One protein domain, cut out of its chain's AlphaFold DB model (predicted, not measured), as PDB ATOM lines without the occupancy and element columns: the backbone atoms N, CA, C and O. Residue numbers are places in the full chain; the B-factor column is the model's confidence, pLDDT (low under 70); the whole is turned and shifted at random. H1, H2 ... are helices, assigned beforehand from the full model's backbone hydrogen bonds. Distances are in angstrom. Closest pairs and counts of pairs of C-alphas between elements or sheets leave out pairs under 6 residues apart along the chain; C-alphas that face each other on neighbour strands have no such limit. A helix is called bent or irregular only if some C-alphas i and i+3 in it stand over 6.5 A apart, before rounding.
ATOM      1  N   LEU A 129     -19.643 -15.143  44.612       89.69
ATOM      2  CA  LEU A 129     -20.739 -14.804  43.704       89.69
ATOM      3  C   LEU A 129     -20.928 -15.945  42.713       89.69
ATOM      4  O   LEU A 129     -19.969 -16.347  42.079       89.69
ATOM      5  N   THR A 130     -22.138 -16.480  42.596       92.44
ATOM      6  CA  THR A 130     -22.462 -17.556  41.651       92.44
ATOM      7  C   THR A 130     -22.927 -16.979  40.313       92.44
ATOM      8  O   THR A 130     -23.438 -15.858  40.311       92.44
ATOM      9  N   PRO A 131     -22.846 -17.726  39.195       94.31
ATOM     10  CA  PRO A 131     -23.367 -17.272  37.900       94.31
ATOM     11  C   PRO A 131     -24.819 -16.806  37.962       94.31
ATOM     12  O   PRO A 131     -25.147 -15.707  37.534       94.31
ATOM     13  N   SER A 132     -25.676 -17.581  38.632       93.06
ATOM     14  CA  SER A 132     -27.076 -17.210  38.891       93.06
ATOM     15  C   SER A 132     -27.234 -15.850  39.578       93.06
ATOM     16  O   SER A 132     -28.160 -15.104  39.273       93.06
ATOM     17  N   ARG A 133     -26.336 -15.499  40.508       91.94
ATOM     18  CA  ARG A 133     -26.359 -14.195  41.186       91.94
ATOM     19  C   ARG A 133     -25.764 -13.092  40.322       91.94
ATOM     20  O   ARG A 133     -26.267 -11.978  40.377       91.94
ATOM     21  N   LEU A 134     -24.717 -13.390  39.556       94.00
ATOM     22  CA  LEU A 134     -24.083 -12.439  38.643       94.00
ATOM     23  C   LEU A 134     -25.043 -12.015  37.531       94.00
ATOM     24  O   LEU A 134     -25.204 -10.818  37.324       94.00
ATOM     25  N   ALA A 135     -25.761 -12.959  36.922       93.50
ATOM     26  CA  ALA A 135     -26.777 -12.686  35.906       93.50
ATOM     27  C   ALA A 135     -27.907 -11.766  36.411       93.50
ATOM     28  O   ALA A 135     -28.408 -10.923  35.675       93.50
ATOM     29  N   ASN A 136     -28.273 -11.872  37.694       90.81
ATOM     30  CA  ASN A 136     -29.272 -10.989  38.308       90.81
ATOM     31  C   ASN A 136     -28.752  -9.565  38.569       90.81
ATOM     32  O   ASN A 136     -29.549  -8.638  38.684       90.81
ATOM     33  N   ILE A 137     -27.436  -9.391  38.727       92.44
ATOM     34  CA  ILE A 137     -26.803  -8.081  38.956       92.44
ATOM     35  C   ILE A 137     -26.500  -7.405  37.615       92.44
ATOM     36  O   ILE A 137     -26.731  -6.209  37.451       92.44
ATOM     37  N   THR A 138     -25.996  -8.182  36.659       92.06
ATOM     38  CA  THR A 138     -25.500  -7.710  35.372       92.06
ATOM     39  C   THR A 138     -26.194  -8.476  34.254       92.06
ATOM     40  O   THR A 138     -25.935  -9.656  34.050       92.06
ATOM     41  N   ALA A 139     -27.009  -7.781  33.458       82.94
ATOM     42  CA  ALA A 139     -27.825  -8.394  32.403       82.94
ATOM     43  C   ALA A 139     -27.035  -9.084  31.268       82.94
ATOM     44  O   ALA A 139     -27.623  -9.806  30.471       82.94
ATOM     45  N   LYS A 140     -25.722  -8.841  31.161       89.56
ATOM     46  CA  LYS A 140     -24.845  -9.474  30.159       89.56
ATOM     47  C   LYS A 140     -24.305 -10.836  30.596       89.56
ATOM     48  O   LYS A 140     -23.823 -11.585  29.753       89.56
ATOM     49  N   GLU A 141     -24.327 -11.126  31.892       91.56
ATOM     50  CA  GLU A 141     -23.742 -12.347  32.435       91.56
ATOM     51  C   GLU A 141     -24.707 -13.520  32.268       91.56
ATOM     52  O   GLU A 141     -25.904 -13.405  32.535       91.56
ATOM     53  N   SER A 142     -24.176 -14.671  31.853       92.94
ATOM     54  CA  SER A 142     -24.956 -15.903  31.791       92.94
ATOM     55  C   SER A 142     -25.247 -16.426  33.198       92.94
ATOM     56  O   SER A 142     -24.409 -16.357  34.102       92.94
ATOM     57  N   ASN A 143     -26.438 -16.997  33.388       95.25
ATOM     58  CA  ASN A 143     -26.788 -17.692  34.624       95.25
ATOM     59  C   ASN A 143     -26.258 -19.138  34.659       95.25
ATOM     60  O   ASN A 143     -26.504 -19.845  35.640       95.25
ATOM     61  N   GLU A 144     -25.548 -19.583  33.623       95.75
ATOM     62  CA  GLU A 144     -25.042 -20.945  33.483       95.75
ATOM     63  C   GLU A 144     -23.820 -21.231  34.361       95.75
ATOM     64  O   GLU A 144     -23.033 -20.362  34.727       95.75
ATOM     65  N   CYS A 145     -23.654 -22.500  34.716       95.12
ATOM     66  CA  CYS A 145     -22.526 -22.997  35.487       95.12
ATOM     67  C   CYS A 145     -21.178 -22.622  34.849       95.12
ATOM     68  O   CYS A 145     -20.965 -22.846  33.660       95.12
ATOM     69  N   TRP A 146     -20.211 -22.195  35.671       91.69
ATOM     70  CA  TRP A 146     -18.841 -21.867  35.234       91.69
ATOM     71  C   TRP A 146     -18.120 -22.984  34.480       91.69
ATOM     72  O   TRP A 146     -17.132 -22.737  33.800       91.69
ATOM     73  N   ARG A 147     -18.576 -24.226  34.649       92.75
ATOM     74  CA  ARG A 147     -17.990 -25.401  34.003       92.75
ATOM     75  C   ARG A 147     -18.587 -25.685  32.623       92.75
ATOM     76  O   ARG A 147     -18.165 -26.649  32.000       92.75
ATOM     77  N   GLY A 148     -19.568 -24.903  32.171       92.44
ATOM     78  CA  GLY A 148     -20.183 -25.069  30.854       92.44
ATOM     79  C   GLY A 148     -21.034 -26.333  30.716       92.44
ATOM     80  O   GLY A 148     -21.169 -26.865  29.623       92.44
ATOM     81  N   CYS A 149     -21.610 -26.846  31.809       94.25
ATOM     82  CA  CYS A 149     -22.485 -28.025  31.755       94.25
ATOM     83  C   CYS A 149     -23.933 -27.714  31.313       94.25
ATOM     84  O   CYS A 149     -24.786 -28.595  31.381       94.25
ATOM     85  N   GLY A 150     -24.234 -26.467  30.928       93.62
ATOM     86  CA  GLY A 150     -25.554 -26.037  30.444       93.62
ATOM     87  C   GLY A 150     -26.656 -25.921  31.508       93.62
ATOM     88  O   GLY A 150     -27.803 -25.646  31.174       93.62
ATOM     89  N   LYS A 151     -26.347 -26.130  32.796       95.75
ATOM     90  CA  LYS A 151     -27.296 -25.956  33.913       95.75
ATOM     91  C   LYS A 151     -27.094 -24.620  34.620       95.75
ATOM     92  O   LYS A 151     -25.997 -24.066  34.606       95.75
ATOM     93  N   VAL A 152     -28.135 -24.138  35.306       95.12
ATOM     94  CA  VAL A 152     -28.068 -22.909  36.113       95.12
ATOM     95  C   VAL A 152     -26.995 -23.046  37.195       95.12
ATOM     96  O   VAL A 152     -27.014 -23.964  38.017       95.12
ATOM     97  N   GLY A 153     -26.067 -22.093  37.222       94.88
ATOM     98  CA  GLY A 153     -24.976 -22.015  38.179       94.88
ATOM     99  C   GLY A 153     -25.449 -21.537  39.548       94.88
ATOM    100  O   GLY A 153     -25.183 -20.397  39.941       94.88
ATOM    101  N   THR A 154     -26.175 -22.381  40.280       93.88
ATOM    102  CA  THR A 154     -26.454 -22.187  41.714       93.88
ATOM    103  C   THR A 154     -25.225 -22.559  42.549       93.88
ATOM    104  O   THR A 154     -24.280 -23.173  42.048       93.88
ATOM    105  N   LEU A 155     -25.196 -22.184  43.831       91.06
ATOM    106  CA  LEU A 155     -24.038 -22.464  44.685       91.06
ATOM    107  C   LEU A 155     -23.845 -23.973  44.863       91.06
ATOM    108  O   LEU A 155     -22.736 -24.474  44.686       91.06
ATOM    109  N   ILE A 156     -24.931 -24.691  45.172       92.06
ATOM    110  CA  ILE A 156     -24.913 -26.152  45.329       92.06
ATOM    111  C   ILE A 156     -24.526 -26.831  44.017       92.06
ATOM    112  O   ILE A 156     -23.726 -27.767  44.038       92.06
ATOM    113  N   HIS A 157     -25.028 -26.340  42.883       93.00
ATOM    114  CA  HIS A 157     -24.677 -26.902  41.588       93.00
ATOM    115  C   HIS A 157     -23.188 -26.745  41.278       93.00
ATOM    116  O   HIS A 157     -22.495 -27.744  41.095       93.00
ATOM    117  N   CYS A 158     -22.669 -25.516  41.295       91.94
ATOM    118  CA  CYS A 158     -21.280 -25.247  40.923       91.94
ATOM    119  C   CYS A 158     -20.260 -25.999  41.793       91.94
ATOM    120  O   CYS A 158     -19.200 -26.390  41.298       91.94
ATOM    121  N   TRP A 159     -20.568 -26.188  43.080       88.62
ATOM    122  CA  TRP A 159     -19.639 -26.785  44.038       88.62
ATOM    123  C   TRP A 159     -19.825 -28.281  44.240       88.62
ATOM    124  O   TRP A 159     -18.829 -28.974  44.415       88.62
ATOM    125  N   TRP A 160     -21.057 -28.790  44.222       88.00
ATOM    126  CA  TRP A 160     -21.338 -30.158  44.655       88.00
ATOM    127  C   TRP A 160     -22.032 -30.987  43.584       88.00
ATOM    128  O   TRP A 160     -21.542 -32.067  43.274       88.00
ATOM    129  N   SER A 161     -23.145 -30.526  43.008       91.50
ATOM    130  CA  SER A 161     -23.990 -31.380  42.155       91.50
ATOM    131  C   SER A 161     -23.699 -31.311  40.654       91.50
ATOM    132  O   SER A 161     -24.293 -32.078  39.903       91.50
ATOM    133  N   CYS A 162     -22.775 -30.456  40.201       94.94
ATOM    134  CA  CYS A 162     -22.370 -30.418  38.797       94.94
ATOM    135  C   CYS A 162     -21.755 -31.754  38.359       94.94
ATOM    136  O   CYS A 162     -20.832 -32.286  38.976       94.94
ATOM    137  N   GLU A 163     -22.233 -32.279  37.241       94.69
ATOM    138  CA  GLU A 163     -21.825 -33.567  36.686       94.69
ATOM    139  C   GLU A 163     -20.322 -33.604  36.400       94.69
ATOM    140  O   GLU A 163     -19.674 -34.628  36.599       94.69
ATOM    141  N   LEU A 164     -19.759 -32.459  36.013       93.94
ATOM    142  CA  LEU A 164     -18.340 -32.311  35.711       93.94
ATOM    143  C   LEU A 164     -17.455 -32.308  36.969       93.94
ATOM    144  O   LEU A 164     -16.275 -32.632  36.873       93.94
ATOM    145  N   ILE A 165     -17.993 -31.967  38.152       92.44
ATOM    146  CA  ILE A 165     -17.232 -31.986  39.420       92.44
ATOM    147  C   ILE A 165     -17.465 -33.256  40.245       92.44
ATOM    148  O   ILE A 165     -16.648 -33.618  41.089       92.44
ATOM    149  N   GLN A 166     -18.550 -33.980  39.989       91.94
ATOM    150  CA  GLN A 166     -18.873 -35.226  40.682       91.94
ATOM    151  C   GLN A 166     -17.727 -36.263  40.691       91.94
ATOM    152  O   GLN A 166     -17.464 -36.821  41.759       91.94
ATOM    153  N   PRO A 167     -16.990 -36.514  39.586       93.44
ATOM    154  CA  PRO A 167     -15.856 -37.442  39.597       93.44
ATOM    155  C   PRO A 167     -14.767 -37.068  40.614       93.44
ATOM    156  O   PRO A 167     -14.246 -37.944  41.304       93.44
ATOM    157  N   PHE A 168     -14.472 -35.773  40.758       90.44
ATOM    158  CA  PHE A 168     -13.497 -35.263  41.724       90.44
ATOM    159  C   PHE A 168     -13.927 -35.564  43.165       90.44
ATOM    160  O   PHE A 168     -13.159 -36.139  43.938       90.44
ATOM    161  N   TRP A 169     -15.182 -35.267  43.516       88.88
ATOM    162  CA  TRP A 169     -15.691 -35.551  44.859       88.88
ATOM    163  C   TRP A 169     -15.760 -37.041  45.158       88.88
ATOM    164  O   TRP A 169     -15.407 -37.452  46.258       88.88
ATOM    165  N   ARG A 170     -16.126 -37.875  44.181       89.62
ATOM    166  CA  ARG A 170     -16.100 -39.335  44.355       89.62
ATOM    167  C   ARG A 170     -14.698 -39.859  44.638       89.62
ATOM    168  O   ARG A 170     -14.572 -40.809  45.402       89.62
ATOM    169  N   ALA A 171     -13.657 -39.266  44.052       91.38
ATOM    170  CA  ALA A 171     -12.274 -39.648  44.334       91.38
ATOM    171  C   ALA A 171     -11.855 -39.277  45.768       91.38
ATOM    172  O   ALA A 171     -11.207 -40.077  46.440       91.38
ATOM    173  N   ILE A 172     -12.268 -38.103  46.253       86.50
ATOM    174  CA  ILE A 172     -11.947 -37.610  47.604       86.50
ATOM    175  C   ILE A 172     -12.750 -38.334  48.687       86.50
ATOM    176  O   ILE A 172     -12.208 -38.675  49.736       86.50
ATOM    177  N   CYS A 173     -14.036 -38.571  48.440       78.81
ATOM    178  CA  CYS A 173     -14.970 -39.151  49.402       78.81
ATOM    179  C   CYS A 173     -14.959 -40.685  49.423       78.81
ATOM    180  O   CYS A 173     -15.820 -41.272  50.079       78.81
ATOM    181  N   ARG A 174     -14.016 -41.360  48.741       70.62
ATOM    182  CA  ARG A 174     -13.858 -42.811  48.920       70.62
ATOM    183  C   ARG A 174     -13.613 -43.090  50.408       70.62
ATOM    184  O   ARG A 174     -12.731 -42.448  50.985       70.62
ATOM    185  N   PRO A 175     -14.333 -44.043  51.031       56.09
ATOM    186  CA  PRO A 175     -13.956 -44.509  52.351       56.09
ATOM    187  C   PRO A 175     -12.508 -44.978  52.245       56.09
ATOM    188  O   PRO A 175     -12.202 -45.882  51.462       56.09
TER     189      PRO A 175
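AT A GLANCE: This is residues 129 to 175 of the 184 residues of an uncharacterized protein of Monodelphis domestica (UniProt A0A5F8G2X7). Three short helices are strung out in a row along a thin, loosely held rod, H1 at one end, H2 in the middle and H3 at the other end, with no helix touching another. From the far end of H1 the long link, residues 138 to 154, folds back beside H1 and makes a wide loop to one side around residue 149 before it enters H2, and the tail after H3 sticks out with residues 173 to 175. The printed part has 47 residues with three named helices, in the order H1, H2, H3, and no named strand; the class is all helix, though under half of the residues, 21 of 47, are in named elements. The whole is loose, with a radius of gyration of the C-alphas of 12.2 A, and its C-alphas span 43 by 16 by 9 A, only just a rod.

HOW THE PARTS SIT: Begin with H2, residues 155 to 161, and look on along the chain to H3, residues 166 to 172. These two are close but not clearly touching, with 2 pairs of C-alphas within 8 A; the closest C-alphas are those of Trp 160 and Gln 166, 6.9 A apart. Their lines are about perpendicular, at 74 degrees, and their centres are 12.9 A apart. Now look back to H1, residues 131 to 137: it is apart from H2, but only just, with their closest C-alphas 8.4 A from each other. H1 and H3 are apart. In the backbone, every O i to N i+4 pair of H2 and H3 is within hydrogen-bond range, and in H1 2 of 3 are.

IN THESE COORDINATES: Find C-alpha 155 at (-24.038, -22.464, 44.685); from there H2 runs 9.3 A to C-alpha 161 at (-23.990, -31.380, 42.155). H2 is irregular, but only just: C-alphas 158 and 161 are 6.8 A apart. H3 runs 10.1 A from Gln 166 to Ile 172, where C-alpha 172 stands at (-11.947, -37.610, 47.604). Go back to C-alpha 131 at (-23.367, -17.272, 37.900), where H1 begins; it runs 9.9 A to Ile 137.

THE WHOLE: The two C-alphas farthest apart are those of Ala 139 and Pro 175, 43.5 A from each other. The printed part runs from 129 to 175 and has no cut. The link from H1 to H2 is long, with 17 residues, and their C-alphas lie 4 to 19 A from the mean of all C-alphas; the link from H2 to H3 is tight, with 4 residues. Residues 170 to 175, of which 170 to 172 belong to H3, stand free. The mean pLDDT of the printed part is 90.7, and look to residue 175 for the one value under 70.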